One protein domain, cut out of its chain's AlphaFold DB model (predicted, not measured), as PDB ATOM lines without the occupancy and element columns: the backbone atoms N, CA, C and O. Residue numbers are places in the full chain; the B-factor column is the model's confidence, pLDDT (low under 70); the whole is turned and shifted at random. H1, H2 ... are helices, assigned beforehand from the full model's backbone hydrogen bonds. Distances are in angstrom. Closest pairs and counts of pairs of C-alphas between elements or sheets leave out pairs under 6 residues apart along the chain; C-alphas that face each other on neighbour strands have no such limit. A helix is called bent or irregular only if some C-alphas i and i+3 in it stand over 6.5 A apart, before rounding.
ATOM      1  N   LYS A  11       7.579  33.701 -40.110       98.50
ATOM      2  CA  LYS A  11       8.828  33.910 -40.854       98.50
ATOM      3  C   LYS A  11       8.658  33.559 -42.327       98.50
ATOM      4  O   LYS A  11       9.112  34.302 -43.187       98.50
ATOM      5  N   GLU A  12       7.995  32.449 -42.638       98.50
ATOM      6  CA  GLU A  12       7.708  32.074 -44.023       98.50
ATOM      7  C   GLU A  12       6.735  33.057 -44.682       98.50
ATOM      8  O   GLU A  12       6.993  33.523 -45.792       98.50
ATOM      9  N   ALA A  13       5.680  33.456 -43.967       98.44
ATOM     10  CA  ALA A  13       4.748  34.471 -44.437       98.44
ATOM     11  C   ALA A  13       5.484  35.776 -44.792       98.44
ATOM     12  O   ALA A  13       5.286  36.302 -45.888       98.44
ATOM     13  N   ALA A  14       6.395  36.264 -43.941       98.44
ATOM     14  CA  ALA A  14       7.225  37.439 -44.228       98.44
ATOM     15  C   ALA A  14       8.096  37.257 -45.486       98.44
ATOM     16  O   ALA A  14       8.150  38.137 -46.352       98.44
ATOM     17  N   LYS A  15       8.715  36.080 -45.657       98.06
ATOM     18  CA  LYS A  15       9.478  35.752 -46.874       98.06
ATOM     19  C   LYS A  15       8.597  35.807 -48.131       98.06
ATOM     20  O   LYS A  15       9.076  36.244 -49.178       98.06
ATOM     21  N   TRP A  16       7.331  35.401 -48.035       98.44
ATOM     22  CA  TRP A  16       6.380  35.367 -49.153       98.44
ATOM     23  C   TRP A  16       5.688  36.698 -49.454       98.44
ATOM     24  O   TRP A  16       5.161  36.866 -50.555       98.44
ATOM     25  N   HIS A  17       5.741  37.687 -48.566       98.25
ATOM     26  CA  HIS A  17       5.246  39.028 -48.876       98.25
ATOM     27  C   HIS A  17       6.070  39.671 -49.991       98.25
ATOM     28  O   HIS A  17       7.235  39.947 -49.770       98.25
ATOM     29  N   ALA A  18       5.506  39.935 -51.174       97.62
ATOM     30  CA  ALA A  18       6.165  40.710 -52.243       97.62
ATOM     31  C   ALA A  18       6.831  42.023 -51.755       97.62
ATOM     32  O   ALA A  18       6.357  42.663 -50.820       97.62
ATOM     33  N   ASN A  19       7.893  42.465 -52.440       96.38
ATOM     34  CA  ASN A  19       8.745  43.597 -52.047       96.38
ATOM     35  C   ASN A  19       7.962  44.886 -51.753       96.38
ATOM     36  O   ASN A  19       8.278  45.579 -50.790       96.38
ATOM     37  N   ILE A  20       6.925  45.183 -52.544       94.44
ATOM     38  CA  ILE A  20       6.081  46.373 -52.359       94.44
ATOM     39  C   ILE A  20       5.311  46.363 -51.028       94.44
ATOM     40  O   ILE A  20       4.988  47.416 -50.484       94.44
ATOM     41  N   HIS A  21       5.036  45.179 -50.482       96.62
ATOM     42  CA  HIS A  21       4.286  45.017 -49.245       96.62
ATOM     43  C   HIS A  21       5.175  45.035 -48.006       96.62
ATOM     44  O   HIS A  21       4.675  45.406 -46.953       96.62
ATOM     45  N   VAL A  22       6.469  44.703 -48.111       96.56
ATOM     46  CA  VAL A  22       7.372  44.588 -46.947       96.56
ATOM     47  C   VAL A  22       7.304  45.832 -46.055       96.56
ATOM     48  O   VAL A  22       6.987  45.719 -44.878       96.56
ATOM     49  N   VAL A  23       7.501  47.027 -46.622       94.19
ATOM     50  CA  VAL A  23       7.488  48.291 -45.854       94.19
ATOM     51  C   VAL A  23       6.109  48.578 -45.260       94.19
ATOM     52  O   VAL A  23       5.977  48.900 -44.081       94.19
ATOM     53  N   LYS A  24       5.063  48.454 -46.082       94.38
ATOM     54  CA  LYS A  24       3.690  48.784 -45.691       94.38
ATOM     55  C   LYS A  24       3.187  47.866 -44.577       94.38
ATOM     56  O   LYS A  24       2.545  48.331 -43.638       94.38
ATOM     57  N   MET A  25       3.508  46.580 -44.673       97.62
ATOM     58  CA  MET A  25       3.004  45.568 -43.757       97.62
ATOM     59  C   MET A  25       3.620  45.642 -42.368       97.62
ATOM     60  O   MET A  25       2.938  45.328 -41.401       97.62
ATOM     61  N   ILE A  26       4.846  46.149 -42.235       98.19
ATOM     62  CA  ILE A  26       5.436  46.428 -40.920       98.19
ATOM     63  C   ILE A  26       4.577  47.443 -40.148       98.19
ATOM     64  O   ILE A  26       4.236  47.221 -38.985       98.19
ATOM     65  N   VAL A  27       4.201  48.550 -40.800       97.69
ATOM     66  CA  VAL A  27       3.413  49.623 -40.173       97.69
ATOM     67  C   VAL A  27       1.988  49.165 -39.879       97.69
ATOM     68  O   VAL A  27       1.513  49.369 -38.765       97.69
ATOM     69  N   GLU A  28       1.316  48.519 -40.839       97.94
ATOM     70  CA  GLU A  28      -0.058  48.039 -40.633       97.94
ATOM     71  C   GLU A  28      -0.143  46.988 -39.518       97.94
ATOM     72  O   GLU A  28      -1.051  47.050 -38.690       97.94
ATOM     73  N   THR A  29       0.814  46.058 -39.441       98.38
ATOM     74  CA  THR A  29       0.853  45.058 -38.365       98.38
ATOM     75  C   THR A  29       1.049  45.714 -36.999       98.38
ATOM     76  O   THR A  29       0.313  45.405 -36.065       98.38
ATOM     77  N   ALA A  30       1.978  46.667 -36.874       98.44
ATOM     78  CA  ALA A  30       2.191  47.377 -35.613       98.44
ATOM     79  C   ALA A  30       0.969  48.211 -35.193       98.44
ATOM     80  O   ALA A  30       0.583  48.181 -34.027       98.44
ATOM     81  N   GLN A  31       0.324  48.913 -36.132       98.12
ATOM     82  CA  GLN A  31      -0.909  49.663 -35.865       98.12
ATOM     83  C   GLN A  31      -2.048  48.746 -35.406       98.12
ATOM     84  O   GLN A  31      -2.746  49.071 -34.447       98.12
ATOM     85  N   LEU A  32      -2.219  47.587 -36.051       97.94
ATOM     86  CA  LEU A  32      -3.225  46.596 -35.666       97.94
ATOM     87  C   LEU A  32      -3.011  46.097 -34.228       97.94
ATOM     88  O   LEU A  32      -3.961  46.011 -33.457       97.94
ATOM     89  N   LEU A  33      -1.765  45.807 -33.855       98.38
ATOM     90  CA  LEU A  33      -1.419  45.296 -32.526       98.38
ATOM     91  C   LEU A  33      -1.435  46.389 -31.446       98.38
ATOM     92  O   LEU A  33      -1.801  46.111 -30.309       98.38
ATOM     93  N   CYS A  34      -1.111  47.642 -31.784       98.25
ATOM     94  CA  CYS A  34      -1.294  48.776 -30.872       98.25
ATOM     95  C   CYS A  34      -2.780  49.023 -30.574       98.25
ATOM     96  O   CYS A  34      -3.127  49.339 -29.439       98.25
ATOM     97  N   ASN A  35      -3.680  48.811 -31.543       97.75
ATOM     98  CA  ASN A  35      -5.123  48.904 -31.296       97.75
ATOM     99  C   ASN A  35      -5.616  47.899 -30.246       97.75
ATOM    100  O   ASN A  35      -6.569  48.206 -29.536       97.75
ATOM    101  N   VAL A  36      -4.981  46.727 -30.119       97.44
ATOM    102  CA  VAL A  36      -5.301  45.764 -29.048       97.44
ATOM    103  C   VAL A  36      -5.060  46.401 -27.678       97.44
ATOM    104  O   VAL A  36      -5.892  46.276 -26.786       97.44
ATOM    105  N   HIS A  37      -3.959  47.147 -27.531       97.50
ATOM    106  CA  HIS A  37      -3.619  47.849 -26.292       97.50
ATOM    107  C   HIS A  37      -4.528  49.043 -26.001       97.50
ATOM    108  O   HIS A  37      -4.968  49.214 -24.867       97.50
ATOM    109  N   HIS A  38      -4.892  49.826 -27.019       96.81
ATOM    110  CA  HIS A  38      -5.881  50.906 -26.853       96.81
ATOM    111  C   HIS A  38      -7.263  50.379 -26.453       96.81
ATOM    112  O   HIS A  38      -7.994  51.039 -25.719       96.81
ATOM    113  N   ARG A  39      -7.609  49.163 -26.892       95.56
ATOM    114  CA  ARG A  39      -8.913  48.526 -26.662       95.56
ATOM    115  C   ARG A  39      -8.839  47.337 -25.708       95.56
ATOM    116  O   ARG A  39      -9.617  46.395 -25.836       95.56
ATOM    117  N   GLN A  40      -7.949  47.380 -24.713       94.94
ATOM    118  CA  GLN A  40      -7.813  46.292 -23.731       94.94
ATOM    119  C   GLN A  40      -9.148  45.911 -23.077       94.94
ATOM    120  O   GLN A  40      -9.408  44.737 -22.851       94.94
ATOM    121  N   ARG A  41     -10.029  46.884 -22.822       94.75
ATOM    122  CA  ARG A  41     -11.347  46.639 -22.211       94.75
ATOM    123  C   ARG A  41     -12.323  45.875 -23.113       94.75
ATOM    124  O   ARG A  41     -13.307  45.352 -22.609       94.75
ATOM    125  N   GLU A  42     -12.076  45.836 -24.420       94.31
ATOM    126  CA  GLU A  42     -12.915  45.116 -25.385       94.31
ATOM    127  C   GLU A  42     -12.463  43.661 -25.576       94.31
ATOM    128  O   GLU A  42     -13.270  42.816 -25.953       94.31
ATOM    129  N   HIS A  43     -11.177  43.370 -25.353       92.00
ATOM    130  CA  HIS A  43     -10.547  42.140 -25.846       92.00
ATOM    131  C   HIS A  43      -9.662  41.410 -24.832       92.00
ATOM    132  O   HIS A  43      -9.318  40.250 -25.045       92.00
ATOM    133  N   CYS A  44      -9.247  42.078 -23.759       95.31
ATOM    134  CA  CYS A  44      -8.240  41.581 -22.832       95.31
ATOM    135  C   CYS A  44      -8.819  41.376 -21.429       95.31
ATOM    136  O   CYS A  44      -9.833  41.958 -21.053       95.31
ATOM    137  N   LEU A  45      -8.136  40.557 -20.633       96.25
ATOM    138  CA  LEU A  45      -8.471  40.325 -19.232       96.25
ATOM    139  C   LEU A  45      -7.871  41.409 -18.320       96.25
ATOM    140  O   LEU A  45      -6.783  41.919 -18.605       96.25
ATOM    141  N   PRO A  46      -8.518  41.720 -17.183       95.00
ATOM    142  CA  PRO A  46      -7.951  42.614 -16.180       95.00
ATOM    143  C   PRO A  46      -6.673  42.041 -15.502       95.00
ATOM    144  O   PRO A  46      -6.409  40.833 -15.544       95.00
ATOM    145  N   PRO A  47      -5.861  42.885 -14.833       93.62
ATOM    146  CA  PRO A  47      -6.024  44.332 -14.719       93.62
ATOM    147  C   PRO A  47      -5.667  45.039 -16.032       93.62
ATOM    148  O   PRO A  47      -4.699  44.685 -16.702       93.62
ATOM    149  N   TYR A  48      -6.460  46.050 -16.383       92.62
ATOM    150  CA  TYR A  48      -6.167  46.919 -17.521       92.62
ATOM    151  C   TYR A  48      -5.026  47.862 -17.156       92.62
ATOM    152  O   TYR A  48      -5.012  48.415 -16.054       92.62
ATOM    153  N   GLN A  49      -4.086  48.051 -18.075       87.38
ATOM    154  CA  GLN A  49      -2.879  48.829 -17.825       87.38
ATOM    155  C   GLN A  49      -2.951  50.154 -18.580       87.38
ATOM    156  O   GLN A  49      -3.273  50.188 -19.766       87.38
ATOM    157  N   SER A  50      -2.627  51.252 -17.899       89.12
ATOM    158  CA  SER A  50      -2.388  52.532 -18.565       89.12
ATOM    159  C   SER A  50      -0.954  52.523 -19.084       89.12
ATOM    160  O   SER A  50      -0.012  52.805 -18.350       89.12
ATOM    161  N   LEU A  51      -0.797  52.088 -20.333       91.81
ATOM    162  CA  LEU A  51       0.490  52.006 -21.013       91.81
ATOM    163  C   LEU A  51       0.644  53.174 -21.987       91.81
ATOM    164  O   LEU A  51      -0.324  53.582 -22.629       91.81
ATOM    165  N   ASP A  52       1.875  53.659 -22.150       95.62
ATOM    166  CA  ASP A  52       2.229  54.571 -23.240       95.62
ATOM    167  C   ASP A  52       2.380  53.769 -24.544       95.62
ATOM    168  O   ASP A  52       3.457  53.283 -24.893       95.62
ATOM    169  N   VAL A  53       1.249  53.519 -25.213       97.81
ATOM    170  CA  VAL A  53       1.199  52.708 -26.436       97.81
ATOM    171  C   VAL A  53       1.871  53.479 -27.586       97.81
ATOM    172  O   VAL A  53       1.369  54.539 -27.966       97.81
ATOM    173  N   PRO A  54       2.940  52.950 -28.224       98.00
ATOM    174  CA  PRO A  54       3.798  53.757 -29.100       98.00
ATOM    175  C   PRO A  54       3.109  54.366 -30.325       98.00
ATOM    176  O   PRO A  54       3.507  55.429 -30.801       98.00
ATOM    177  N   TYR A  55       2.105  53.683 -30.882       98.12
ATOM    178  CA  TYR A  55       1.271  54.221 -31.957       98.12
ATOM    179  C   TYR A  55      -0.112  54.567 -31.435       98.12
ATOM    180  O   TYR A  55      -0.723  53.780 -30.719       98.12
ATOM    181  N   ARG A  56      -0.631  55.719 -31.877       97.12
ATOM    182  CA  ARG A  56      -2.030  56.110 -31.670       97.12
ATOM    183  C   ARG A  56      -2.977  55.078 -32.276       97.12
ATOM    184  O   ARG A  56      -2.632  54.387 -33.239       97.12
ATOM    185  N   GLU A  57      -4.188  55.030 -31.738       95.94
ATOM    186  CA  GLU A  57      -5.246  54.183 -32.265       95.94
ATOM    187  C   GLU A  57      -5.519  54.491 -33.749       95.94
ATOM    188  O   GLU A  57      -5.690  55.641 -34.159       95.94
ATOM    189  N   SER A  58      -5.556  53.445 -34.572       95.38
ATOM    190  CA  SER A  58      -5.796  53.539 -36.011       95.38
ATOM    191  C   SER A  58      -7.221  53.114 -36.363       95.38
ATOM    192  O   SER A  58      -7.604  51.953 -36.186       95.38
ATOM    193  N   ALA A  59      -8.001  54.016 -36.968       93.12
ATOM    194  CA  ALA A  59      -9.352  53.716 -37.456       93.12
ATOM    195  C   ALA A  59      -9.377  52.596 -38.521       93.12
ATOM    196  O   ALA A  59     -10.365  51.874 -38.657       93.12
ATOM    197  N   ALA A  60      -8.269  52.391 -39.244       91.88
ATOM    198  CA  ALA A  60      -8.141  51.340 -40.253       91.88
ATOM    199  C   ALA A  60      -8.105  49.914 -39.664       91.88
ATOM    200  O   ALA A  60      -8.176  48.940 -40.422       91.88
ATOM    201  N   GLY A  61      -7.972  49.791 -38.339       90.31
ATOM    202  CA  GLY A  61      -8.022  48.552 -37.563       90.31
ATOM    203  C   GLY A  61      -9.282  48.494 -36.716       90.31
ATOM    204  O   GLY A  61      -9.201  48.298 -35.508       90.31
ATOM    205  N   HIS A  62     -10.439  48.773 -37.312       90.44
ATOM    206  CA  HIS A  62     -11.720  48.769 -36.610       90.44
ATOM    207  C   HIS A  62     -12.087  47.366 -36.092       90.44
ATOM    208  O   HIS A  62     -11.733  46.358 -36.698       90.44
ATOM    209  N   ARG A  63     -12.871  47.297 -35.010       91.12
ATOM    210  CA  ARG A  63     -13.251  46.056 -34.295       91.12
ATOM    211  C   ARG A  63     -13.856  44.929 -35.148       91.12
ATOM    212  O   ARG A  63     -13.749  43.767 -34.800       91.12
ATOM    213  N   LYS A  64     -14.499  45.270 -36.270       92.25
ATOM    214  CA  LYS A  64     -15.122  44.300 -37.200       92.25
ATOM    215  C   LYS A  64     -14.183  43.797 -38.301       92.25
ATOM    216  O   LYS A  64     -14.593  43.003 -39.140       92.25
ATOM    217  N   LEU A  65     -12.965  44.323 -38.379       94.75
ATOM    218  CA  LEU A  65     -11.996  43.906 -39.383       94.75
ATOM    219  C   LEU A  65     -11.545  42.480 -39.058       94.75
ATOM    220  O   LEU A  65     -11.050  42.252 -37.963       94.75
ATOM    221  N   GLY A  66     -11.657  41.542 -40.002       96.25
ATOM    222  CA  GLY A  66     -11.358  40.126 -39.741       96.25
ATOM    223  C   GLY A  66      -9.969  39.871 -39.138       96.25
ATOM    224  O   GLY A  66      -9.834  39.062 -38.226       96.25
ATOM    225  N   SER A  67      -8.945  40.622 -39.561       96.50
ATOM    226  CA  SER A  67      -7.612  40.537 -38.953       96.50
ATOM    227  C   SER A  67      -7.557  41.094 -37.530       96.50
ATOM    228  O   SER A  67      -6.819  40.546 -36.721       96.50
ATOM    229  N   MET A  68      -8.330  42.142 -37.216       97.31
ATOM    230  CA  MET A  68      -8.465  42.672 -35.852       97.31
ATOM    231  C   MET A  68      -9.137  41.642 -34.948       97.31
ATOM    232  O   MET A  68      -8.611  41.353 -33.881       97.31
ATOM    233  N   VAL A  69     -10.247  41.053 -35.411       97.25
ATOM    234  CA  VAL A  69     -10.956  39.988 -34.690       97.25
ATOM    235  C   VAL A  69      -9.977  38.869 -34.348       97.25
ATOM    236  O   VAL A  69      -9.780  38.575 -33.173       97.25
ATOM    237  N   TRP A  70      -9.264  38.338 -35.345       97.75
ATOM    238  CA  TRP A  70      -8.354  37.213 -35.140       97.75
ATOM    239  C   TRP A  70      -7.222  37.508 -34.148       97.75
ATOM    240  O   TRP A  70      -7.002  36.720 -33.230       97.75
ATOM    241  N   VAL A  71      -6.517  38.646 -34.263       97.88
ATOM    242  CA  VAL A  71      -5.411  38.960 -33.328       97.88
ATOM    243  C   VAL A  71      -5.882  39.177 -31.886       97.88
ATOM    244  O   VAL A  71      -5.053  39.148 -30.980       97.88
ATOM    245  N   THR A  72      -7.186  39.378 -31.669       97.31
ATOM    246  CA  THR A  72      -7.795  39.544 -30.340       97.31
ATOM    247  C   THR A  72      -8.390  38.270 -29.744       97.31
ATOM    248  O   THR A  72      -8.796  38.287 -28.590       97.31
ATOM    249  N   GLU A  73      -8.448  37.158 -30.481       97.50
ATOM    250  CA  GLU A  73      -9.037  35.917 -29.945       97.50
ATOM    251  C   GLU A  73      -8.109  35.176 -28.978       97.50
ATOM    252  O   GLU A  73      -8.564  34.381 -28.155       97.50
ATOM    253  N   SER A  74      -6.796  35.372 -29.103       98.38
ATOM    254  CA  SER A  74      -5.817  34.685 -28.268       98.38
ATOM    255  C   SER A  74      -4.468  35.389 -28.232       98.38
ATOM    256  O   SER A  74      -4.055  36.060 -29.185       98.38
ATOM    257  N   LEU A  75      -3.713  35.123 -27.166       98.56
ATOM    258  CA  LEU A  75      -2.317  35.535 -27.063       98.56
ATOM    259  C   LEU A  75      -1.462  34.904 -28.168       98.56
ATOM    260  O   LEU A  75      -0.535  35.537 -28.667       98.56
ATOM    261  N   GLY A  76      -1.782  33.676 -28.584       98.69
ATOM    262  CA  GLY A  76      -1.095  33.010 -29.687       98.69
ATOM    263  C   GLY A  76      -1.223  33.775 -31.006       98.69
ATOM    264  O   GLY A  76      -0.224  33.951 -31.704       98.69
ATOM    265  N   ASN A  77      -2.412  34.291 -31.324       98.56
ATOM    266  CA  ASN A  77      -2.642  35.071 -32.546       98.56
ATOM    267  C   ASN A  77      -1.964  36.441 -32.478       98.56
ATOM    268  O   ASN A  77      -1.332  36.869 -33.445       98.56
ATOM    269  N   TYR A  78      -2.045  37.107 -31.323       98.69
ATOM    270  CA  TYR A  78      -1.322  38.353 -31.076       98.69
ATOM    271  C   TYR A  78       0.189  38.172 -31.293       98.69
ATOM    272  O   TYR A  78       0.804  38.891 -32.085       98.69
ATOM    273  N   ARG A  79       0.775  37.143 -30.664       98.81
ATOM    274  CA  ARG A  79       2.189  36.771 -30.821       98.81
ATOM    275  C   ARG A  79       2.535  36.433 -32.264       98.81
ATOM    276  O   ARG A  79       3.609  36.815 -32.722       98.81
ATOM    277  N   TRP A  80       1.648  35.759 -32.998       98.75
ATOM    278  CA  TRP A  80       1.843  35.502 -34.426       98.75
ATOM    279  C   TRP A  80       1.980  36.812 -35.209       98.75
ATOM    280  O   TRP A  80       2.906  36.956 -36.006       98.75
ATOM    281  N   GLY A  81       1.116  37.797 -34.933       98.62
ATOM    282  CA  GLY A  81       1.195  39.131 -35.531       98.62
ATOM    283  C   GLY A  81       2.511  39.842 -35.211       98.62
ATOM    284  O   GLY A  81       3.172  40.348 -36.119       98.62
ATOM    285  N   VAL A  82       2.934  39.830 -33.942       98.88
ATOM    286  CA  VAL A  82       4.229  40.391 -33.511       98.88
ATOM    287  C   VAL A  82       5.385  39.722 -34.262       98.88
ATOM    288  O   VAL A  82       6.239  40.405 -34.829       98.88
ATOM    289  N   GLN A  83       5.390  38.387 -34.331       98.88
ATOM    290  CA  GLN A  83       6.420  37.613 -35.025       98.88
ATOM    291  C   GLN A  83       6.446  37.893 -36.531       98.88
ATOM    292  O   GLN A  83       7.530  37.987 -37.105       98.88
ATOM    293  N   LEU A  84       5.283  38.058 -37.173       98.81
ATOM    294  CA  LEU A  84       5.206  38.458 -38.578       98.81
ATOM    295  C   LEU A  84       5.827  39.844 -38.772       98.81
ATOM    296  O   LEU A  84       6.651  40.023 -39.666       98.81
ATOM    297  N   GLY A  85       5.445  40.818 -37.940       98.69
ATOM    298  CA  GLY A  85       5.962  42.181 -38.021       98.69
ATOM    299  C   GLY A  85       7.482  42.234 -37.866       98.69
ATOM    300  O   GLY A  85       8.155  42.871 -38.674       98.69
ATOM    301  N   LEU A  86       8.031  41.526 -36.875       98.81
ATOM    302  CA  LEU A  86       9.480  41.442 -36.659       98.81
ATOM    303  C   LEU A  86      10.192  40.731 -37.819       98.81
ATOM    304  O   LEU A  86      11.196  41.234 -38.312       98.81
ATOM    305  N   ALA A  87       9.638  39.632 -38.337       98.81
ATOM    306  CA  ALA A  87      10.209  38.953 -39.500       98.81
ATOM    307  C   ALA A  87      10.173  39.823 -40.772       98.81
ATOM    308  O   ALA A  87      11.070  39.745 -41.609       98.81
ATOM    309  N   LEU A  88       9.163  40.684 -40.929       98.62
ATOM    310  CA  LEU A  88       9.131  41.679 -42.005       98.62
ATOM    311  C   LEU A  88      10.182  42.782 -41.798       98.62
ATOM    312  O   LEU A  88      10.773  43.234 -42.781       98.62
ATOM    313  N   CYS A  89      10.450  43.195 -40.553       98.31
ATOM    314  CA  CYS A  89      11.572  44.084 -40.244       98.31
ATOM    315  C   CYS A  89      12.909  43.448 -40.642       98.31
ATOM    316  O   CYS A  89      13.713  44.127 -41.274       98.31
ATOM    317  N   ASP A  90      13.124  42.157 -40.372       98.12
ATOM    318  CA  ASP A  90      14.339  41.445 -40.800       98.12
ATOM    319  C   ASP A  90      14.499  41.472 -42.329       98.12
ATOM    320  O   ASP A  90      15.571  41.790 -42.853       98.12
ATOM    321  N   GLU A  91      13.411  41.216 -43.065       97.81
ATOM    322  CA  GLU A  91      13.393  41.332 -44.525       97.81
ATOM    323  C   GLU A  91      13.759  42.758 -44.974       97.81
ATOM    324  O   GLU A  91      14.639  42.925 -45.822       97.81
ATOM    325  N   TYR A  92      13.159  43.792 -44.380       97.44
ATOM    326  CA  TYR A  92      13.483  45.187 -44.691       97.44
ATOM    327  C   TYR A  92      14.953  45.532 -44.406       97.44
ATOM    328  O   TYR A  92      15.645  46.092 -45.264       97.44
ATOM    329  N   ASN A  93      15.440  45.166 -43.221       95.69
ATOM    330  CA  ASN A  93      16.783  45.473 -42.738       95.69
ATOM    331  C   ASN A  93      17.862  44.779 -43.585       95.69
ATOM    332  O   ASN A  93      18.926  45.353 -43.808       95.69
ATOM    333  N   SER A  94      17.557  43.602 -44.150       95.00
ATOM    334  CA  SER A  94      18.427  42.912 -45.119       95.00
ATOM    335  C   SER A  94      18.576  43.644 -46.460       95.00
ATOM    336  O   SER A  94      19.437  43.312 -47.270       95.00
ATOM    337  N   GLY A  95      17.737  44.649 -46.710       93.56
ATOM    338  CA  GLY A  95      17.759  45.439 -47.929       93.56
ATOM    339  C   GLY A  95      16.513  45.331 -48.799       93.56
ATOM    340  O   GLY A  95      16.453  45.944 -49.865       93.56
ATOM    341  N   ARG A  96      15.509  44.555 -48.388       94.19
ATOM    342  CA  ARG A  96      14.368  44.218 -49.237       94.19
ATOM    343  C   ARG A  96      13.253  45.253 -49.153       94.19
ATOM    344  O   ARG A  96      12.819  45.640 -48.076       94.19
ATOM    345  N   GLY A  97      12.746  45.684 -50.308       86.56
ATOM    346  CA  GLY A  97      11.628  46.637 -50.380       86.56
ATOM    347  C   GLY A  97      11.966  48.052 -49.892       86.56
ATOM    348  O   GLY A  97      11.099  48.923 -49.921       86.56
ATOM    349  N   ARG A  98      13.212  48.309 -49.468       87.50
ATOM    350  CA  ARG A  98      13.681  49.639 -49.063       87.50
ATOM    351  C   ARG A  98      13.994  50.513 -50.279       87.50
ATOM    352  O   ARG A  98      14.383  50.015 -51.332       87.50
ATOM    353  N   ALA A  99      13.867  51.826 -50.106       85.50
ATOM    354  CA  ALA A  99      14.320  52.792 -51.103       85.50
ATOM    355  C   ALA A  99      15.851  52.738 -51.266       85.50
ATOM    356  O   ALA A  99      16.569  52.449 -50.304       85.50
ATOM    357  N   ALA A 100      16.341  53.035 -52.472       86.31
ATOM    358  CA  ALA A 100      17.771  53.059 -52.772       86.31
ATOM    359  C   ALA A 100      18.537  53.967 -51.789       86.31
ATOM    360  O   ALA A 100      18.053  55.033 -51.412       86.31
ATOM    361  N   GLY A 101      19.707  53.514 -51.336       84.81
ATOM    362  CA  GLY A 101      20.554  54.247 -50.386       84.81
ATOM    363  C   GLY A 101      20.108  54.200 -48.918       84.81
ATOM    364  O   GLY A 101      20.886  54.584 -48.050       84.81
ATOM    365  N   LYS A 102      18.910  53.691 -48.590       88.38
ATOM    366  CA  LYS A 102      18.521  53.494 -47.182       88.38
ATOM    367  C   LYS A 102      19.250  52.294 -46.585       88.38
ATOM    368  O   LYS A 102      19.229  51.216 -47.164       88.38
ATOM    369  N   THR A 103      19.841  52.459 -45.407       90.12
ATOM    370  CA  THR A 103      20.543  51.385 -44.673       90.12
ATOM    371  C   THR A 103      20.095  51.252 -43.219       90.12
ATOM    372  O   THR A 103      20.339  50.223 -42.600       90.12
ATOM    373  N   SER A 104      19.408  52.261 -42.681       94.06
ATOM    374  CA  SER A 104      18.873  52.249 -41.320       94.06
ATOM    375  C   SER A 104      17.778  51.199 -41.144       94.06
ATOM    376  O   SER A 104      16.959  51.008 -42.048       94.06
ATOM    377  N   ALA A 105      17.693  50.622 -39.946       95.31
ATOM    378  CA  ALA A 105      16.603  49.727 -39.582       95.31
ATOM    379  C   ALA A 105      15.225  50.412 -39.664       95.31
ATOM    380  O   ALA A 105      15.106  51.636 -39.511       95.31
ATOM    381  N   HIS A 106      14.166  49.630 -39.890       96.12
ATOM    382  CA  HIS A 106      12.807  50.175 -39.924       96.12
ATOM    383  C   HIS A 106      12.410  50.710 -38.540       96.12
ATOM    384  O   HIS A 106      12.388  49.962 -37.567       96.12
ATOM    385  N   LYS A 107      12.028  51.991 -38.431       95.88
ATOM    386  CA  LYS A 107      11.718  52.630 -37.131       95.88
ATOM    387  C   LYS A 107      10.642  51.885 -36.325       95.88
ATOM    388  O   LYS A 107      10.732  51.804 -35.106       95.88
ATOM    389  N   THR A 108       9.650  51.306 -37.005       98.19
ATOM    390  CA  THR A 108       8.572  50.505 -36.393       98.19
ATOM    391  C   THR A 108       9.056  49.214 -35.729       98.19
ATOM    392  O   THR A 108       8.315  48.646 -34.936       98.19
ATOM    393  N   GLN A 109      10.285  48.754 -35.986       98.56
ATOM    394  CA  GLN A 109      10.836  47.596 -35.280       98.56
ATOM    395  C   GLN A 109      10.794  47.800 -33.761       98.56
ATOM    396  O   GLN A 109      10.323  46.916 -33.058       98.56
ATOM    397  N   LYS A 110      11.151  48.996 -33.272       98.56
ATOM    398  CA  LYS A 110      11.074  49.327 -31.839       98.56
ATOM    399  C   LYS A 110       9.651  49.241 -31.282       98.56
ATOM    400  O   LYS A 110       9.460  48.875 -30.132       98.56
ATOM    401  N   VAL A 111       8.642  49.551 -32.100       98.81
ATOM    402  CA  VAL A 111       7.227  49.418 -31.715       98.81
ATOM    403  C   VAL A 111       6.842  47.947 -31.601       98.81
ATOM    404  O   VAL A 111       6.163  47.561 -30.661       98.81
ATOM    405  N   LEU A 112       7.294  47.108 -32.532       98.81
ATOM    406  CA  LEU A 112       7.041  45.666 -32.499       98.81
ATOM    407  C   LEU A 112       7.778  44.965 -31.351       98.81
ATOM    408  O   LEU A 112       7.231  44.044 -30.755       98.81
ATOM    409  N   GLU A 113       8.987  45.416 -31.014       98.81
ATOM    410  CA  GLU A 113       9.719  44.981 -29.818       98.81
ATOM    411  C   GLU A 113       8.973  45.392 -28.544       98.81
ATOM    412  O   GLU A 113       8.748  44.553 -27.680       98.81
ATOM    413  N   TRP A 114       8.473  46.630 -28.475       98.75
ATOM    414  CA  TRP A 114       7.616  47.058 -27.369       98.75
ATOM    415  C   TRP A 114       6.360  46.183 -27.246       98.75
ATOM    416  O   TRP A 114       6.026  45.756 -26.148       98.75
ATOM    417  N   LEU A 115       5.697  45.860 -28.362       98.69
ATOM    418  CA  LEU A 115       4.513  44.987 -28.387       98.69
ATOM    419  C   LEU A 115       4.834  43.551 -27.937       98.69
ATOM    420  O   LEU A 115       4.014  42.923 -27.274       98.69
ATOM    421  N   ARG A 116       6.022  43.034 -28.276       98.75
ATOM    422  CA  ARG A 116       6.527  41.743 -27.784       98.75
ATOM    423  C   ARG A 116       6.735  41.766 -26.270       98.75
ATOM    424  O   ARG A 116       6.418  40.789 -25.607       98.75
ATOM    425  N   ASP A 117       7.290  42.856 -25.752       98.25
ATOM    426  CA  ASP A 117       7.688  42.965 -24.345       98.25
ATOM    427  C   ASP A 117       6.520  43.397 -23.437       98.25
ATOM    428  O   ASP A 117       6.575  43.219 -22.224       98.25
ATOM    429  N   ASN A 118       5.437  43.913 -24.025       97.56
ATOM    430  CA  ASN A 118       4.211  44.328 -23.345       97.56
ATOM    431  C   ASN A 118       3.034  43.503 -23.866       97.56
ATOM    432  O   ASN A 118       2.174  44.000 -24.592       97.56
ATOM    433  N   GLU A 119       2.993  42.219 -23.530       97.12
ATOM    434  CA  GLU A 119       1.900  41.362 -23.980       97.12
ATOM    435  C   GLU A 119       0.591  41.669 -23.235       97.12
ATOM    436  O   GLU A 119       0.575  41.766 -22.002       97.12
ATOM    437  N   PRO A 120      -0.538  41.792 -23.950       96.31
ATOM    438  CA  PRO A 120      -1.846  41.877 -23.317       96.31
ATOM    439  C   PRO A 120      -2.259  40.525 -22.715       96.31
ATOM    440  O   PRO A 120      -1.781  39.457 -23.106       96.31
ATOM    441  N   ARG A 121      -3.206  40.559 -21.776       96.31
ATOM    442  CA  ARG A 121      -3.760  39.349 -21.161       96.31
ATOM    443  C   ARG A 121      -4.964  38.863 -21.956       96.31
ATOM    444  O   ARG A 121      -5.921  39.610 -22.119       96.31
ATOM    445  N   PHE A 122      -4.944  37.612 -22.388       97.25
ATOM    446  CA  PHE A 122      -6.069  36.963 -23.061       97.25
ATOM    447  C   PHE A 122      -6.521  35.730 -22.283       97.25
ATOM    448  O   PHE A 122      -5.709  35.097 -21.611       97.25
ATOM    449  N   GLU A 123      -7.793  35.366 -22.439       95.69
ATOM    450  CA  GLU A 123      -8.345  34.107 -21.923       95.69
ATOM    451  C   GLU A 123      -7.681  32.898 -22.598       95.69
ATOM    452  O   GLU A 123      -7.218  31.963 -21.949       95.69
ATOM    453  N   CYS A 124      -7.565  32.936 -23.928       97.19
ATOM    454  CA  CYS A 124      -6.905  31.888 -24.692       97.19
ATOM    455  C   CYS A 124      -5.422  32.217 -24.905       97.19
ATOM    456  O   CYS A 124      -5.072  33.235 -25.506       97.19
ATOM    457  N   SER A 125      -4.532  31.323 -24.472       97.12
ATOM    458  CA  SER A 125      -3.086  31.462 -24.688       97.12
ATOM    459  C   SER A 125      -2.582  30.801 -25.977       97.12
ATOM    460  O   SER A 125      -1.515  31.156 -26.483       97.12
ATOM    461  N   ARG A 126      -3.332  29.831 -26.513       97.94
ATOM    462  CA  ARG A 126      -2.943  29.034 -27.685       97.94
ATOM    463  C   ARG A 126      -3.259  29.770 -28.982       97.94
ATOM    464  O   ARG A 126      -4.226  30.512 -29.044       97.94
ATOM    465  N   LEU A 127      -2.476  29.508 -30.029       97.44
ATOM    466  CA  LEU A 127      -2.788  29.960 -31.387       97.44
ATOM    467  C   LEU A 127      -4.121  29.340 -31.840       97.44
ATOM    468  O   LEU A 127      -4.290  28.123 -31.740       97.44
ATOM    469  N   THR A 128      -5.045  30.158 -32.345       96.62
ATOM    470  CA  THR A 128      -6.318  29.690 -32.916       96.62
ATOM    471  C   THR A 128      -6.254  29.739 -34.446       96.62
ATOM    472  O   THR A 128      -5.534  30.561 -35.026       96.62
ATOM    473  N   PRO A 129      -6.968  28.843 -35.147       94.50
ATOM    474  CA  PRO A 129      -6.959  28.831 -36.603       94.50
ATOM    475  C   PRO A 129      -7.592  30.102 -37.185       94.50
ATOM    476  O   PRO A 129      -8.551  30.660 -36.655       94.50
ATOM    477  N   VAL A 130      -7.093  30.533 -38.341       95.31
ATOM    478  CA  VAL A 130      -7.777  31.539 -39.161       95.31
ATOM    479  C   VAL A 130      -9.000  30.876 -39.799       95.31
ATOM    480  O   VAL A 130      -8.857  29.850 -40.463       95.31
ATOM    481  N   THR A 131     -10.185  31.461 -39.634       93.19
ATOM    482  CA  THR A 131     -11.457  30.975 -40.196       93.19
ATOM    483  C   THR A 131     -12.013  31.989 -41.198       93.19
ATOM    484  O   THR A 131     -11.467  33.084 -41.352       93.19
ATOM    485  N   ALA A 132     -13.128  31.668 -41.863       90.75
ATOM    486  CA  ALA A 132     -13.773  32.563 -42.828       90.75
ATOM    487  C   ALA A 132     -14.110  33.957 -42.252       90.75
ATOM    488  O   ALA A 132     -14.009  34.955 -42.969       90.75
ATOM    489  N   ALA A 133     -14.439  34.050 -40.956       92.19
ATOM    490  CA  ALA A 133     -14.725  35.316 -40.273       92.19
ATOM    491  C   ALA A 133     -13.487  36.230 -40.150       92.19
ATOM    492  O   ALA A 133     -13.611  37.451 -40.057       92.19
ATOM    493  N   HIS A 134     -12.288  35.647 -40.203       96.12
ATOM    494  CA  HIS A 134     -11.008  36.348 -40.079       96.12
ATOM    495  C   HIS A 134     -10.466  36.859 -41.420       96.12
ATOM    496  O   HIS A 134      -9.539  37.675 -41.460       96.12
ATOM    497  N   LEU A 135     -11.031  36.399 -42.541       94.81
ATOM    498  CA  LEU A 135     -10.545  36.724 -43.879       94.81
ATOM    499  C   LEU A 135     -10.893  38.172 -44.260       94.81
ATOM    500  O   LEU A 135     -12.022  38.493 -44.636       94.81
ATOM    501  N   ALA A 136      -9.893  39.057 -44.217       93.88
ATOM    502  CA  ALA A 136     -10.013  40.474 -44.572       93.88
ATOM    503  C   ALA A 136      -9.923  40.702 -46.100       93.88
ATOM    504  O   ALA A 136      -9.076  41.449 -46.596       93.88
ATOM    505  N   MET A 137     -10.785  40.024 -46.858       94.75
ATOM    506  CA  MET A 137     -10.788  39.999 -48.327       94.75
ATOM    507  C   MET A 137     -12.222  39.977 -48.893       94.75
ATOM    508  O   MET A 137     -13.157  39.691 -48.143       94.75
ATOM    509  N   PRO A 138     -12.423  40.269 -50.193       95.19
ATOM    510  CA  PRO A 138     -13.724  40.126 -50.853       95.19
ATOM    511  C   PRO A 138     -14.266  38.692 -50.809       95.19
ATOM    512  O   PRO A 138     -13.488  37.738 -50.860       95.19
ATOM    513  N   ASP A 139     -15.593  38.545 -50.792       94.00
ATOM    514  CA  ASP A 139     -16.267  37.252 -50.590       94.00
ATOM    515  C   ASP A 139     -15.910  36.196 -51.640       94.00
ATOM    516  O   ASP A 139     -15.776  35.024 -51.305       94.00
ATOM    517  N   GLN A 140     -15.635  36.606 -52.882       94.38
ATOM    518  CA  GLN A 140     -15.240  35.690 -53.959       94.38
ATOM    519  C   GLN A 140     -13.972  34.866 -53.655       94.38
ATOM    520  O   GLN A 140     -13.760  33.833 -54.280       94.38
ATOM    521  N   PHE A 141     -13.127  35.306 -52.714       94.44
ATOM    522  CA  PHE A 141     -11.912  34.588 -52.312       94.44
ATOM    523  C   PHE A 141     -12.105  33.710 -51.068       94.44
ATOM    524  O   PHE A 141     -11.221  32.924 -50.737       94.44
ATOM    525  N   LYS A 142     -13.241  33.820 -50.365       92.19
ATOM    526  CA  LYS A 142     -13.469  33.137 -49.078       92.19
ATOM    527  C   LYS A 142     -13.862  31.661 -49.213       92.19
ATOM    528  O   LYS A 142     -13.918  30.969 -48.205       92.19
ATOM    529  N   ASN A 143     -14.084  31.180 -50.436       88.88
ATOM    530  CA  ASN A 143     -14.519  29.807 -50.727       88.88
ATOM    531  C   ASN A 143     -13.355  28.825 -50.978       88.88
ATOM    532  O   ASN A 143     -13.572  27.754 -51.540       88.88
ATOM    533  N   ALA A 144     -12.118  29.189 -50.625       91.00
ATOM    534  CA  ALA A 144     -10.977  28.278 -50.733       91.00
ATOM    535  C   ALA A 144     -11.025  27.181 -49.655       91.00
ATOM    536  O   ALA A 144     -11.671  27.353 -48.620       91.00
ATOM    537  N   ALA A 145     -10.315  26.068 -49.872       91.19
ATOM    538  CA  ALA A 145     -10.336  24.943 -48.936       91.19
ATOM    539  C   ALA A 145      -9.640  25.281 -47.610       91.19
ATOM    540  O   ALA A 145     -10.039  24.789 -46.555       91.19
ATOM    541  N   THR A 146      -8.630  26.155 -47.644       95.12
ATOM    542  CA  THR A 146      -7.979  26.678 -46.436       95.12
ATOM    543  C   THR A 146      -7.883  28.202 -46.437       95.12
ATOM    544  O   THR A 146      -7.825  28.853 -47.479       95.12
ATOM    545  N   SER A 147      -7.783  28.793 -45.243       94.88
ATOM    546  CA  SER A 147      -7.561  30.237 -45.083       94.88
ATOM    547  C   SER A 147      -6.261  30.715 -45.733       94.88
ATOM    548  O   SER A 147      -6.209  31.826 -46.255       94.88
ATOM    549  N   VAL A 148      -5.217  29.878 -45.736       96.75
ATOM    550  CA  VAL A 148      -3.940  30.181 -46.399       96.75
ATOM    551  C   VAL A 148      -4.127  30.246 -47.916       96.75
ATOM    552  O   VAL A 148      -3.703  31.219 -48.536       96.75
ATOM    553  N   GLU A 149      -4.829  29.278 -48.506       96.38
ATOM    554  CA  GLU A 149      -5.151  29.287 -49.939       96.38
ATOM    555  C   GLU A 149      -6.038  30.475 -50.328       96.38
ATOM    556  O   GLU A 149      -5.785  31.118 -51.347       96.38
ATOM    557  N   ALA A 150      -7.028  30.828 -49.497       96.94
ATOM    558  CA  ALA A 150      -7.848  32.025 -49.703       96.94
ATOM    559  C   ALA A 150      -6.971  33.284 -49.781       96.94
ATOM    560  O   ALA A 150      -7.124  34.123 -50.674       96.94
ATOM    561  N   TYR A 151      -5.998  33.400 -48.869       97.69
ATOM    562  CA  TYR A 151      -5.023  34.481 -48.897       97.69
ATOM    563  C   TYR A 151      -4.086  34.411 -50.101       97.69
ATOM    564  O   TYR A 151      -3.775  35.467 -50.645       97.69
ATOM    565  N   HIS A 152      -3.661  33.230 -50.553       97.81
ATOM    566  CA  HIS A 152      -2.841  33.080 -51.762       97.81
ATOM    567  C   HIS A 152      -3.575  33.577 -53.005       97.81
ATOM    568  O   HIS A 152      -3.030  34.411 -53.725       97.81
ATOM    569  N   GLU A 153      -4.822  33.153 -53.220       97.31
ATOM    570  CA  GLU A 153      -5.654  33.597 -54.349       97.31
ATOM    571  C   GLU A 153      -5.929  35.113 -54.276       97.31
ATOM    572  O   GLU A 153      -5.753  35.849 -55.258       97.31
ATOM    573  N   TYR A 154      -6.267  35.629 -53.086       97.50
ATOM    574  CA  TYR A 154      -6.459  37.066 -52.885       97.50
ATOM    575  C   TYR A 154      -5.175  37.870 -53.130       97.50
ATOM    576  O   TYR A 154      -5.213  38.908 -53.799       97.50
ATOM    577  N   TYR A 155      -4.030  37.406 -52.628       97.62
ATOM    578  CA  TYR A 155      -2.736  38.061 -52.826       97.62
ATOM    579  C   TYR A 155      -2.305  38.001 -54.292       97.62
ATOM    580  O   TYR A 155      -1.828  38.994 -54.840       97.62
ATOM    581  N   TYR A 156      -2.553  36.874 -54.961       97.62
ATOM    582  CA  TYR A 156      -2.307  36.696 -56.386       97.62
ATOM    583  C   TYR A 156      -3.116  37.677 -57.234       97.62
ATOM    584  O   TYR A 156      -2.583  38.259 -58.183       97.62
ATOM    585  N   SER A 157      -4.371  37.959 -56.861       96.69
ATOM    586  CA  SER A 157      -5.201  38.964 -57.546       96.69
ATOM    587  C   SER A 157      -4.577  40.369 -57.570       96.69
ATOM    588  O   SER A 157      -4.816  41.133 -58.506       96.69
ATOM    589  N   LYS A 158      -3.711  40.709 -56.600       96.56
ATOM    590  CA  LYS A 158      -3.082  42.036 -56.505       96.56
ATOM    591  C   LYS A 158      -2.166  42.364 -57.676       96.56
ATOM    592  O   LYS A 158      -2.042  43.546 -57.998       96.56
ATOM    593  N   ARG A 159      -1.626  41.356 -58.374       96.44
ATOM    594  CA  ARG A 159      -0.780  41.535 -59.572       96.44
ATOM    595  C   ARG A 159      -1.424  42.395 -60.664       96.44
ATOM    596  O   ARG A 159      -0.716  43.002 -61.453       96.44
ATOM    597  N   LEU A 160      -2.757  42.464 -60.693       95.38
ATOM    598  CA  LEU A 160      -3.508  43.284 -61.647       95.38
ATOM    599  C   LEU A 160      -3.396  44.791 -61.365       95.38
ATOM    600  O   LEU A 160      -3.705  45.604 -62.227       95.38
ATOM    601  N   THR A 161      -2.993  45.167 -60.151       95.38
ATOM    602  CA  THR A 161      -2.999  46.558 -59.663       95.38
ATOM    603  C   THR A 161      -1.641  47.038 -59.165       95.38
ATOM    604  O   THR A 161      -1.445  48.238 -58.988       95.38
ATOM    605  N   MET A 162      -0.702  46.126 -58.911       94.75
ATOM    606  CA  MET A 162       0.611  46.461 -58.372       94.75
ATOM    607  C   MET A 162       1.670  45.425 -58.766       94.75
ATOM    608  O   MET A 162       1.331  44.258 -58.978       94.75
ATOM    609  N   PRO A 163       2.953  45.821 -58.838       94.19
ATOM    610  CA  PRO A 163       4.039  44.905 -59.158       94.19
ATOM    611  C   PRO A 163       4.290  43.931 -58.004       94.19
ATOM    612  O   PRO A 163       4.625  44.318 -56.882       94.19
ATOM    613  N   MET A 164       4.152  42.643 -58.302       96.62
ATOM    614  CA  MET A 164       4.343  41.555 -57.349       96.62
ATOM    615  C   MET A 164       5.696  40.908 -57.627       96.62
ATOM    616  O   MET A 164       5.826  40.056 -58.499       96.62
ATOM    617  N   CYS A 165       6.722  41.389 -56.926       95.50
ATOM    618  CA  CYS A 165       8.108  40.975 -57.133       95.50
ATOM    619  C   CYS A 165       8.739  40.474 -55.833       95.50
ATOM    620  O   CYS A 165       8.442  40.975 -54.745       95.50
ATOM    621  N   TRP A 166       9.668  39.531 -55.962       97.00
ATOM    622  CA  TRP A 166      10.477  38.972 -54.878       97.00
ATOM    623  C   TRP A 166      11.955  39.039 -55.268       97.00
ATOM    624  O   TRP A 166      12.260  39.236 -56.447       97.00
ATOM    625  N   PRO A 167      12.890  38.881 -54.317       95.81
ATOM    626  CA  PRO A 167      14.286  38.676 -54.669       95.81
ATOM    627  C   PRO A 167      14.449  37.449 -55.589       95.81
ATOM    628  O   PRO A 167      13.620  36.531 -55.525       95.81
ATOM    629  N   PRO A 168      15.509  37.397 -56.415       95.25
ATOM    630  CA  PRO A 168      15.773  36.260 -57.293       95.25
ATOM    631  C   PRO A 168      15.703  34.921 -56.547       95.25
ATOM    632  O   PRO A 168      16.195  34.791 -55.428       95.25
ATOM    633  N   GLY A 169      15.022  33.938 -57.140       94.94
ATOM    634  CA  GLY A 169      14.830  32.607 -56.550       94.94
ATOM    635  C   GLY A 169      13.808  32.526 -55.406       94.94
ATOM    636  O   GLY A 169      13.400  31.423 -55.052       94.94
ATOM    637  N   ARG A 170      13.322  33.653 -54.866       96.25
ATOM    638  CA  ARG A 170      12.437  33.682 -53.685       96.25
ATOM    639  C   ARG A 170      10.944  33.796 -53.993       96.25
ATOM    640  O   ARG A 170      10.150  33.901 -53.059       96.25
ATOM    641  N   THR A 171      10.542  33.769 -55.264       97.56
ATOM    642  CA  THR A 171       9.119  33.693 -55.624       97.56
ATOM    643  C   THR A 171       8.494  32.448 -54.980       97.56
ATOM    644  O   THR A 171       9.044  31.353 -55.158       97.56
ATOM    645  N   PRO A 172       7.374  32.577 -54.246       97.81
ATOM    646  CA  PRO A 172       6.749  31.441 -53.579       97.81
ATOM    647  C   PRO A 172       6.296  30.361 -54.567       97.81
ATOM    648  O   PRO A 172       5.862  30.663 -55.680       97.81
ATOM    649  N   SER A 173       6.364  29.091 -54.164       97.31
ATOM    650  CA  SER A 173       5.917  27.965 -54.997       97.31
ATOM    651  C   SER A 173       4.427  28.058 -55.334       97.31
ATOM    652  O   SER A 173       4.059  27.891 -56.494       97.31
ATOM    653  N   TRP A 174       3.591  28.419 -54.356       97.31
ATOM    654  CA  TRP A 174       2.154  28.626 -54.550       97.31
ATOM    655  C   TRP A 174       1.856  29.737 -55.566       97.31
ATOM    656  O   TRP A 174       0.926  29.613 -56.357       97.31
TER     657      TRP A 174
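Overview. This is residues 11 to 174 of the 251 residues of the protein "Hypothetical protein" of Noctiluca scintillans (UniProt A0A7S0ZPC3). Two long helices, H2 and H5, pack slantwise on each other and run opposite ways in the middle of the domain, with the shorter H6 packed on both. H1 packs on H5, H4 makes a corner with the beginning of H5, and H7 lies away from the other helices, while long stretches without a named element run round the outside. The printed part has 164 residues with seven named helices, H1 to H7 in order, and no named strand; the class is all helix, though under half of the residues, 80, are in named elements. It is compact, with a radius of gyration of the C-alphas of 16.1 A, and spans 48 by 42 by 26 A.

Along the chain. H1 is residues 11 to 16, beginning with C-alpha 11 at (8.828, 33.910, -40.854), 8.8 A long. H2, residues 19 to 38, is the longest helix at 30.0 A; it has a kink of 28 degrees near residue 26 and is irregular, but only just, with C-alphas 20 and 23 6.9 A apart. H3 is residues 40 to 43, 5.4 A, and H4 residues 66 to 73, 10.9 A. H5, residues 75 to 93, begins at (-2.317, 35.535, -27.063) and measures 26.6 A. H6 is residues 109 to 117, 12.3 A. H7, residues 147 to 160, measures 21.5 A and ends at (-3.508, 43.284, -61.647).

Arrangement. H5 is the hub, touching four helices. With residues 83 to 91 alone it touches H1, the closest C-alphas being those of Ala 14 and Leu 88, 5.2 A. H2 and H5 touch at Ile 26 and Gly 85, C-alphas 5.2 A apart, at a tilt of 36 degrees, only just steep. H5 and H6 form a helical hairpin, a shallow tilt of 26 degrees, opposite ways, with the C-alphas of Val 82 and Leu 112 closest at 6.1 A. H2 touches H6 with residues 26 to 34 alone, closest at the C-alphas of Ala 30 and Leu 112, 6.0 A. H4 and H5 touch only at the corner, where the C-alphas of Val 71 and Tyr 78 are closest at 4.7 A. H2, with residues 32 to 36 alone, only just touches H4, with 3 pairs of C-alphas within 8 A, those of Leu 32 and Met 68 closest at 6.5 A. H3 is close to H4 but not clearly touching, with the C-alphas of His 43 and Thr 72 closest at 5.9 A. H7 is apart from the other six helices. The helix packing is mostly crossed. Each O i to N i+4 pair is within hydrogen-bond range in H1, H4, H5 and H6, against 11 of 16 in H2 and 7 of 10 in H7; H3 is too short for such a pair.

Size, cuts and confidence. The C-alphas farthest apart, those of Pro 47 and Pro 168, are 48.5 A apart. The printed part has no cut. The links H3 to H4, H5 to H6 and H6 to H7 are long, with 22, 15 and 29 residues. The mean pLDDT of the printed part is 95.8, and no printed residue is under 70.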